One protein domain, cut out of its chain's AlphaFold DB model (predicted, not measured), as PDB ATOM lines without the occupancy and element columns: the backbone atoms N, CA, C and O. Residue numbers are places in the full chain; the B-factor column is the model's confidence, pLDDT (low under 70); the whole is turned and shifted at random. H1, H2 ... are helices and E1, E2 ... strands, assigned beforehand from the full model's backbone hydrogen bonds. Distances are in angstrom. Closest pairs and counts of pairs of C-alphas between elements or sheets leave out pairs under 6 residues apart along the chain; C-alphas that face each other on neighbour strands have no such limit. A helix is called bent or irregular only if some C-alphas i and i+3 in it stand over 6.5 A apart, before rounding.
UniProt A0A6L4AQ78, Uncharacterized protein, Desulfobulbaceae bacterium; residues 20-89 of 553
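Overview. This is residues 20 to 89 of the 553 residues of an uncharacterized protein of Desulfobulbaceae bacterium (UniProt A0A6L4AQ78). Two helices, H2 and H3, lie side by side and run the same way, with a very small parallel sheet of two short strands, E1 and E2, near them. A third helix, H1, is set off at one end of the longest axis, near H2 and H3 but not in firm contact with either. The 70 residues printed hold three named helices and two named strands, in the order H1, H2, E1, H3, E2, with the sheet order E1, E2. The class is mostly helix. The whole is compact, with a radius of gyration of the C-alphas of 11.2 A and spans of 32 by 22 by 17 A.

Along the chain. Strand E1 is residues 53 to 55, beginning at C-alpha 53 (5.202, 32.765, -1.018), and strand E2 is residues 80 to 82. Helix H2, residues 34 to 45, measures 16.5 A from first to last C-alpha. Helix H3, residues 58 to 68, measures 14.6 A and is irregular: C-alphas 60 and 63 are 7.1 A apart. Helix H1, residues 20 to 28, measures 12.6 A and begins at C-alpha 20 (0.796, 53.141, -18.877).

Arrangement. E1 and E2 are parallel neighbours, with 16 degrees between their directions. N 81 and O 53 are 2.8 A apart, and N 55 and O 81 are 2.9 A apart, both within hydrogen-bond range. E1, H3 and E2 form a strand-helix-strand unit, two parallel neighbour strands with a helix between them along the chain, and its crossover is left-handed. The closest C-alphas of E1 and H3 are those of Ala 54 and Leu 61, 7.6 A apart. H3 and E2 are near each other, as are H2 and E2. Residues 80 to 81 of E2 also form a short antiparallel pairing with residues 87 to 88. H2 and H3 touch, the closest C-alphas being those of Ala 39 and Leu 64, 6.0 A apart, at a shallow tilt of 31 degrees, the same way. H1 and H2 are close but not clearly touching: their closest C-alphas, those of Val 23 and Leu 36, are 7.6 A apart. H1 and H3 are near each other, and H1 is apart from E1 and from E2. Every O i to N i+4 pair is within hydrogen-bond range in H1 and H2, and 5 of 7 are in H3.

Size, cuts and confidence. The two C-alphas farthest apart, those of Gln 21 and Ser 77, are 32.8 A apart. The printed part has no cut. The link from H3 to E2, 11 residues, is long; the link from H2 to E1 is short, and those from H1 to H2 and from E1 to H3 are tight. The mean pLDDT of the printed part is 93.0, and no printed residue is under 70.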
ATOM      1  N   GLN A  20       0.899  51.794 -19.451       89.69
ATOM      2  CA  GLN A  20       0.796  53.141 -18.877       89.69
ATOM      3  C   GLN A  20      -0.425  53.265 -17.961       89.69
ATOM      4  O   GLN A  20      -0.361  53.921 -16.923       89.69
ATOM      5  N   GLN A  21      -1.520  52.597 -18.323       88.12
ATOM      6  CA  GLN A  21      -2.725  52.548 -17.504       88.12
ATOM      7  C   GLN A  21      -2.469  51.850 -16.155       88.12
ATOM      8  O   GLN A  21      -2.885  52.352 -15.111       88.12
ATOM      9  N   ARG A  22      -1.713  50.743 -16.154       88.56
ATOM     10  CA  ARG A  22      -1.294  50.033 -14.930       88.56
ATOM     11  C   ARG A  22      -0.458  50.914 -14.009       88.56
ATOM     12  O   ARG A  22      -0.701  50.920 -12.808       88.56
ATOM     13  N   VAL A  23       0.476  51.697 -14.556       90.38
ATOM     14  CA  VAL A  23       1.267  52.669 -13.776       90.38
ATOM     15  C   VAL A  23       0.361  53.705 -13.102       90.38
ATOM     16  O   VAL A  23       0.565  54.028 -11.931       90.38
ATOM     17  N   ALA A  24      -0.655  54.208 -13.815       89.69
ATOM     18  CA  ALA A  24      -1.614  55.157 -13.258       89.69
ATOM     19  C   ALA A  24      -2.434  54.540 -12.112       89.69
ATOM     20  O   ALA A  24      -2.506  55.144 -11.042       89.69
ATOM     21  N   ILE A  25      -2.967  53.320 -12.287       85.56
ATOM     22  CA  ILE A  25      -3.650  52.584 -11.204       85.56
ATOM     23  C   ILE A  25      -2.729  52.448  -9.996       85.56
ATOM     24  O   ILE A  25      -3.128  52.764  -8.881       85.56
ATOM     25  N   TRP A  26      -1.486  52.018 -10.219       87.56
ATOM     26  CA  TRP A  26      -0.512  51.787  -9.156       87.56
ATOM     27  C   TRP A  26      -0.295  53.039  -8.301       87.56
ATOM     28  O   TRP A  26      -0.312  52.980  -7.072       87.56
ATOM     29  N   LYS A  27      -0.144  54.187  -8.971       89.25
ATOM     30  CA  LYS A  27       0.016  55.491  -8.331       89.25
ATOM     31  C   LYS A  27      -1.232  55.897  -7.545       89.25
ATOM     32  O   LYS A  27      -1.102  56.328  -6.403       89.25
ATOM     33  N   HIS A  28      -2.419  55.758  -8.135       86.44
ATOM     34  CA  HIS A  28      -3.686  56.150  -7.503       86.44
ATOM     35  C   HIS A  28      -4.062  55.257  -6.321       86.44
ATOM     36  O   HIS A  28      -4.582  55.749  -5.324       86.44
ATOM     37  N   ALA A  29      -3.740  53.967  -6.399       85.44
ATOM     38  CA  ALA A  29      -3.929  53.010  -5.317       85.44
ATOM     39  C   ALA A  29      -2.886  53.155  -4.190       85.44
ATOM     40  O   ALA A  29      -2.947  52.425  -3.203       85.44
ATOM     41  N   GLY A  30      -1.913  54.069  -4.323       88.44
ATOM     42  CA  GLY A  30      -0.852  54.268  -3.332       88.44
ATOM     43  C   GLY A  30       0.086  53.065  -3.199       88.44
ATOM     44  O   GLY A  30       0.694  52.867  -2.148       88.44
ATOM     45  N   LEU A  31       0.192  52.241  -4.242       89.69
ATOM     46  CA  LEU A  31       1.012  51.038  -4.229       89.69
ATOM     47  C   LEU A  31       2.493  51.387  -4.509       89.69
ATOM     48  O   LEU A  31       2.788  52.299  -5.290       89.69
ATOM     49  N   PRO A  32       3.472  50.668  -3.927       90.38
ATOM     50  CA  PRO A  32       4.893  50.903  -4.199       90.38
ATOM     51  C   PRO A  32       5.263  50.637  -5.665       90.38
ATOM     52  O   PRO A  32       5.199  49.494  -6.108       90.38
ATOM     53  N   GLY A  33       5.706  51.648  -6.423       90.31
ATOM     54  CA  GLY A  33       5.985  51.510  -7.868       90.31
ATOM     55  C   GLY A  33       6.993  50.410  -8.246       90.31
ATOM     56  O   GLY A  33       6.936  49.879  -9.351       90.31
ATOM     57  N   ARG A  34       7.870  50.006  -7.314       93.88
ATOM     58  CA  ARG A  34       8.808  48.883  -7.498       93.88
ATOM     59  C   ARG A  34       8.100  47.551  -7.749       93.88
ATOM     60  O   ARG A  34       8.591  46.765  -8.545       93.88
ATOM     61  N   LEU A  35       6.945  47.319  -7.127       94.25
ATOM     62  CA  LEU A  35       6.198  46.069  -7.267       94.25
ATOM     63  C   LEU A  35       5.697  45.838  -8.702       94.25
ATOM     64  O   LEU A  35       5.625  44.692  -9.134       94.25
ATOM     65  N   LEU A  36       5.390  46.896  -9.461       93.62
ATOM     66  CA  LEU A  36       5.009  46.748 -10.868       93.62
ATOM     67  C   LEU A  36       6.176  46.193 -11.694       93.62
ATOM     68  O   LEU A  36       6.013  45.207 -12.410       93.62
ATOM     69  N   ALA A  37       7.367  46.771 -11.522       93.00
ATOM     70  CA  ALA A  37       8.585  46.278 -12.161       93.00
ATOM     71  C   ALA A  37       8.922  44.846 -11.703       93.00
ATOM     72  O   ALA A  37       9.316  44.011 -12.515       93.00
ATOM     73  N   THR A  38       8.710  44.532 -10.421       94.88
ATOM     74  CA  THR A  38       8.840  43.169  -9.886       94.88
ATOM     75  C   THR A  38       7.901  42.196 -10.596       94.88
ATOM     76  O   THR A  38       8.348  41.136 -11.026       94.88
ATOM     77  N   ALA A  39       6.626  42.550 -10.777       94.69
ATOM     78  CA  ALA A  39       5.657  41.697 -11.460       94.69
ATOM     79  C   ALA A  39       6.040  41.437 -12.929       94.69
ATOM     80  O   ALA A  39       5.948  40.303 -13.395       94.69
ATOM     81  N   GLU A  40       6.517  42.460 -13.644       92.38
ATOM     82  CA  GLU A  40       7.016  42.321 -15.019       92.38
ATOM     83  C   GLU A  40       8.241  41.414 -15.109       92.38
ATOM     84  O   GLU A  40       8.309  40.548 -15.982       92.38
ATOM     85  N   ASN A  41       9.205  41.595 -14.205       92.75
ATOM     86  CA  ASN A  41      10.410  40.775 -14.174       92.75
ATOM     87  C   ASN A  41      10.069  39.315 -13.873       92.75
ATOM     88  O   ASN A  41      10.503  38.428 -14.604       92.75
ATOM     89  N   ILE A  42       9.223  39.071 -12.868       93.81
ATOM     90  CA  ILE A  42       8.712  37.734 -12.550       93.81
ATOM     91  C   ILE A  42       8.017  37.113 -13.766       93.81
ATOM     92  O   ILE A  42       8.260  35.948 -14.072       93.81
ATOM     93  N   GLY A  43       7.183  37.879 -14.476       91.38
ATOM     94  CA  GLY A  43       6.472  37.405 -15.664       91.38
ATOM     95  C   GLY A  43       7.398  36.850 -16.750       91.38
ATOM     96  O   GLY A  43       7.016  35.897 -17.427       91.38
ATOM     97  N   LYS A  44       8.616  37.400 -16.861       90.06
ATOM     98  CA  LYS A  44       9.653  36.992 -17.821       90.06
ATOM     99  C   LYS A  44      10.514  35.825 -17.336       90.06
ATOM    100  O   LYS A  44      10.981  35.048 -18.165       90.06
ATOM    101  N   THR A  45      10.763  35.728 -16.027       91.44
ATOM    102  CA  THR A  45      11.767  34.801 -15.470       91.44
ATOM    103  C   THR A  45      11.192  33.579 -14.766       91.44
ATOM    104  O   THR A  45      11.847  32.548 -14.714       91.44
ATOM    105  N   TRP A  46      10.009  33.664 -14.154       92.19
ATOM    106  CA  TRP A  46       9.445  32.519 -13.429       92.19
ATOM    107  C   TRP A  46       8.630  31.622 -14.371       92.19
ATOM    108  O   TRP A  46       7.923  32.154 -15.233       92.19
ATOM    109  N   PRO A  47       8.623  30.291 -14.177       91.75
ATOM    110  CA  PRO A  47       7.716  29.383 -14.881       91.75
ATOM    111  C   PRO A  47       6.247  29.800 -14.748       91.75
ATOM    112  O   PRO A  47       5.851  30.400 -13.747       91.75
ATOM    113  N   VAL A  48       5.430  29.505 -15.761       90.88
ATOM    114  CA  VAL A  48       3.999  29.874 -15.796       90.88
ATOM    115  C   VAL A  48       3.208  29.170 -14.687       90.88
ATOM    116  O   VAL A  48       2.287  29.754 -14.122       90.88
ATOM    117  N   ASP A  49       3.605  27.952 -14.340       91.69
ATOM    118  CA  ASP A  49       3.049  27.103 -13.283       91.69
ATOM    119  C   ASP A  49       3.716  27.313 -11.911       91.69
ATOM    120  O   ASP A  49       3.439  26.575 -10.965       91.69
ATOM    121  N   ALA A  50       4.580  28.327 -11.769       93.75
ATOM    122  CA  ALA A  50       5.243  28.607 -10.504       93.75
ATOM    123  C   ALA A  50       4.233  28.968  -9.405       93.75
ATOM    124  O   ALA A  50       3.374  29.842  -9.561       93.75
ATOM    125  N   THR A  51       4.400  28.344  -8.246       95.81
ATOM    126  CA  THR A  51       3.770  28.777  -7.000       95.81
ATOM    127  C   THR A  51       4.744  29.637  -6.211       95.81
ATOM    128  O   THR A  51       5.953  29.481  -6.367       95.81
ATOM    129  N   TYR A  52       4.259  30.553  -5.372       97.12
ATOM    130  CA  TYR A  52       5.127  31.448  -4.601       97.12
ATOM    131  C   TYR A  52       4.614  31.745  -3.192       97.12
ATOM    132  O   TYR A  52       3.435  31.580  -2.878       97.12
ATOM    133  N   THR A  53       5.523  32.193  -2.331       97.25
ATOM    134  CA  THR A  53       5.202  32.765  -1.018       97.25
ATOM    135  C   THR A  53       5.143  34.286  -1.127       97.25
ATOM    136  O   THR A  53       6.005  34.900  -1.748       97.25
ATOM    137  N   ALA A  54       4.126  34.910  -0.535       97.06
ATOM    138  CA  ALA A  54       3.946  36.360  -0.553       97.06
ATOM    139  C   ALA A  54       3.956  36.911   0.879       97.06
ATOM    140  O   ALA A  54       3.084  36.546   1.672       97.06
ATOM    141  N   THR A  55       4.911  37.781   1.210       96.69
ATOM    142  CA  THR A  55       5.107  38.319   2.568       96.69
ATOM    143  C   THR A  55       4.929  39.840   2.619       96.69
ATOM    144  O   THR A  55       5.376  40.578   1.741       96.69
ATOM    145  N   GLY A  56       4.262  40.327   3.668       95.75
ATOM    146  CA  GLY A  56       3.968  41.749   3.875       95.75
ATOM    147  C   GLY A  56       2.477  42.078   3.798       95.75
ATOM    148  O   GLY A  56       1.625  41.211   4.010       95.75
ATOM    149  N   ASP A  57       2.161  43.348   3.529       94.88
ATOM    150  CA  ASP A  57       0.781  43.834   3.519       94.88
ATOM    151  C   ASP A  57      -0.039  43.215   2.374       94.88
ATOM    152  O   ASP A  57       0.329  43.256   1.195       94.88
ATOM    153  N   ARG A  58      -1.186  42.622   2.726       92.25
ATOM    154  CA  ARG A  58      -2.031  41.897   1.767       92.25
ATOM    155  C   ARG A  58      -2.659  42.825   0.732       92.25
ATOM    156  O   ARG A  58      -2.816  42.402  -0.416       92.25
ATOM    157  N   ASN A  59      -2.997  44.054   1.114       90.06
ATOM    158  CA  ASN A  59      -3.627  45.016   0.217       90.06
ATOM    159  C   ASN A  59      -2.612  45.520  -0.812       90.06
ATOM    160  O   ASN A  59      -2.911  45.508  -2.008       90.06
ATOM    161  N   GLN A  60      -1.386  45.820  -0.376       92.31
ATOM    162  CA  GLN A  60      -0.281  46.217  -1.248       92.31
ATOM    163  C   GLN A  60       0.078  45.133  -2.271       92.31
ATOM    164  O   GLN A  60       0.346  45.426  -3.435       92.31
ATOM    165  N   LEU A  61       0.040  43.864  -1.860       95.25
ATOM    166  CA  LEU A  61       0.352  42.735  -2.739       95.25
ATOM    167  C   LEU A  61      -0.814  42.316  -3.646       95.25
ATOM    168  O   LEU A  61      -0.597  41.535  -4.569       95.25
ATOM    169  N   SER A  62      -2.041  42.791  -3.412       94.75
ATOM    170  CA  SER A  62      -3.241  42.299  -4.111       94.75
ATOM    171  C   SER A  62      -3.164  42.454  -5.634       94.75
ATOM    172  O   SER A  62      -3.458  41.507  -6.366       94.75
ATOM    173  N   TYR A  63      -2.704  43.611  -6.116       93.94
ATOM    174  CA  TYR A  63      -2.599  43.871  -7.549       93.94
ATOM    175  C   TYR A  63      -1.421  43.120  -8.184       93.94
ATOM    176  O   TYR A  63      -1.570  42.543  -9.259       93.94
ATOM    177  N   LEU A  64      -0.282  43.013  -7.484       95.19
ATOM    178  CA  LEU A  64       0.830  42.158  -7.916       95.19
ATOM    179  C   LEU A  64       0.371  40.702  -8.072       95.19
ATOM    180  O   LEU A  64       0.594  40.102  -9.120       95.19
ATOM    181  N   LYS A  65      -0.339  40.156  -7.076       96.25
ATOM    182  CA  LYS A  65      -0.874  38.788  -7.131       96.25
ATOM    183  C   LYS A  65      -1.765  38.578  -8.351       96.25
ATOM    184  O   LYS A  65      -1.634  37.561  -9.019       96.25
ATOM    185  N   TYR A  66      -2.626  39.546  -8.657       95.25
ATOM    186  CA  TYR A  66      -3.478  39.524  -9.844       95.25
ATOM    187  C   TYR A  66      -2.674  39.503 -11.158       95.25
ATOM    188  O   TYR A  66      -2.976  38.723 -12.072       95.25
ATOM    189  N   LEU A  67      -1.622  40.322 -11.263       93.81
ATOM    190  CA  LEU A  67      -0.769  40.361 -12.453       93.81
ATOM    191  C   LEU A  67      -0.026  39.039 -12.676       93.81
ATOM    192  O   LEU A  67       0.074  38.604 -13.823       93.81
ATOM    193  N   LEU A  68       0.409  38.374 -11.603       95.38
ATOM    194  CA  LEU A  68       1.198  37.142 -11.678       95.38
ATOM    195  C   LEU A  68       0.419  35.892 -12.123       95.38
ATOM    196  O   LEU A  68       1.052  34.937 -12.579       95.38
ATOM    197  N   ILE A  69      -0.919  35.897 -12.056       95.50
ATOM    198  CA  ILE A  69      -1.768  34.773 -12.505       95.50
ATOM    199  C   ILE A  69      -1.417  34.410 -13.965       95.50
ATOM    200  O   ILE A  69      -1.428  35.313 -14.813       95.50
ATOM    201  N   PRO A  70      -1.131  33.128 -14.284       94.81
ATOM    202  CA  PRO A  70      -1.530  31.916 -13.547       94.81
ATOM    203  C   PRO A  70      -0.613  31.444 -12.410       94.81
ATOM    204  O   PRO A  70      -0.936  30.445 -11.781       94.81
ATOM    205  N   ARG A  71       0.463  32.163 -12.075       95.31
ATOM    206  CA  ARG A  71       1.295  31.840 -10.906       95.31
ATOM    207  C   ARG A  71       0.507  32.113  -9.627       95.31
ATOM    208  O   ARG A  71      -0.072  33.194  -9.480       95.31
ATOM    209  N   LEU A  72       0.487  31.161  -8.697       96.56
ATOM    210  CA  LEU A  72      -0.385  31.211  -7.517       96.56
ATOM    211  C   LEU A  72       0.394  31.362  -6.205       96.56
ATOM    212  O   LEU A  72       1.439  30.734  -6.031       96.56
ATOM    213  N   PRO A  73      -0.115  32.137  -5.231       96.19
ATOM    214  CA  PRO A  73       0.546  32.329  -3.945       96.19
ATOM    215  C   PRO A  73       0.249  31.171  -2.966       96.19
ATOM    216  O   PRO A  73      -0.272  31.403  -1.873       96.19
ATOM    217  N   THR A  74       0.519  29.921  -3.357       92.69
ATOM    218  CA  THR A  74       0.193  28.717  -2.560       92.69
ATOM    219  C   THR A  74       1.312  28.269  -1.609       92.69
ATOM    220  O   THR A  74       1.162  27.259  -0.928       92.69
ATOM    221  N   GLY A  75       2.404  29.038  -1.505       83.38
ATOM    222  CA  GLY A  75       3.519  28.759  -0.595       83.38
ATOM    223  C   GLY A  75       4.607  27.903  -1.240       83.38
ATOM    224  O   GLY A  75       4.570  26.677  -1.184       83.38
ATOM    225  N   SER A  76       5.608  28.564  -1.822       90.00
ATOM    226  CA  SER A  76       6.805  27.921  -2.376       90.00
ATOM    227  C   SER A  76       8.031  28.252  -1.537       90.00
ATOM    228  O   SER A  76       8.171  29.377  -1.052       90.00
ATOM    229  N   SER A  77       8.931  27.280  -1.393       90.94
ATOM    230  CA  SER A  77      10.269  27.490  -0.830       90.94
ATOM    231  C   SER A  77      11.251  28.082  -1.843       90.94
ATOM    232  O   SER A  77      12.295  28.593  -1.450       90.94
ATOM    233  N   VAL A  78      10.925  28.011  -3.137       94.56
ATOM    234  CA  VAL A  78      11.790  28.471  -4.231       94.56
ATOM    235  C   VAL A  78      11.454  29.904  -4.613       94.56
ATOM    236  O   VAL A  78      12.353  30.729  -4.748       94.56
ATOM    237  N   TYR A  79      10.161  30.197  -4.774       96.12
ATOM    238  CA  TYR A  79       9.696  31.494  -5.246       96.12
ATOM    239  C   TYR A  79       9.074  32.305  -4.115       96.12
ATOM    240  O   TYR A  79       8.148  31.848  -3.439       96.12
ATOM    241  N   ALA A  80       9.548  33.533  -3.934       97.06
ATOM    242  CA  ALA A  80       9.036  34.445  -2.920       97.06
ATOM    243  C   ALA A  80       8.911  35.870  -3.464       97.06
ATOM    244  O   ALA A  80       9.702  36.282  -4.311       97.06
ATOM    245  N   VAL A  81       7.927  36.616  -2.962       97.25
ATOM    246  CA  VAL A  81       7.747  38.050  -3.215       97.25
ATOM    247  C   VAL A  81       7.411  38.785  -1.921       97.25
ATOM    248  O   VAL A  81       6.613  38.313  -1.110       97.25
ATOM    249  N   GLU A  82       7.999  39.959  -1.745       96.88
ATOM    250  CA  GLU A  82       7.838  40.824  -0.582       96.88
ATOM    251  C   GLU A  82       7.122  42.128  -0.966       96.88
ATOM    252  O   GLU A  82       7.290  42.649  -2.070       96.88
ATOM    253  N   ALA A  83       6.366  42.721  -0.036       95.50
ATOM    254  CA  ALA A  83       5.656  43.988  -0.262       95.50
ATOM    255  C   ALA A  83       6.578  45.189  -0.580       95.50
ATOM    256  O   ALA A  83       6.134  46.176  -1.165       95.50
ATOM    257  N   ASN A  84       7.871  45.107  -0.252       94.50
ATOM    258  CA  ASN A  84       8.875  46.124  -0.594       94.50
ATOM    259  C   ASN A  84       9.375  46.032  -2.061       94.50
ATOM    260  O   ASN A  84      10.161  46.882  -2.492       94.50
ATOM    261  N   GLY A  85       8.930  45.023  -2.825       94.88
ATOM    262  CA  GLY A  85       9.371  44.743  -4.196       94.88
ATOM    263  C   GLY A  85      10.455  43.668  -4.322       94.88
ATOM    264  O   GLY A  85      10.804  43.305  -5.446       94.88
ATOM    265  N   GLY A  86      10.982  43.149  -3.214       96.06
ATOM    266  CA  GLY A  86      11.917  42.027  -3.204       96.06
ATOM    267  C   GLY A  86      11.274  40.761  -3.765       96.06
ATOM    268  O   GLY A  86      10.093  40.502  -3.538       96.06
ATOM    269  N   TYR A  87      12.037  39.977  -4.524       96.50
ATOM    270  CA  TYR A  87      11.599  38.673  -5.012       96.50
ATOM    271  C   TYR A  87      12.789  37.732  -5.199       96.50
ATOM    272  O   TYR A  87      13.911  38.177  -5.451       96.50
ATOM    273  N   ALA A  88      12.546  36.430  -5.074       95.06
ATOM    274  CA  ALA A  88      13.565  35.395  -5.215       95.06
ATOM    275  C   ALA A  88      13.024  34.191  -6.008       95.06
ATOM    276  O   ALA A  88      11.845  33.878  -5.846       95.06
ATOM    277  N   PRO A  89      13.852  33.528  -6.843       92.94
ATOM    278  CA  PRO A  89      15.188  33.960  -7.241       92.94
ATOM    279  C   PRO A  89      15.128  35.137  -8.226       92.94
ATOM    280  O   PRO A  89      14.279  35.183  -9.121       92.94
TER     281      PRO A  89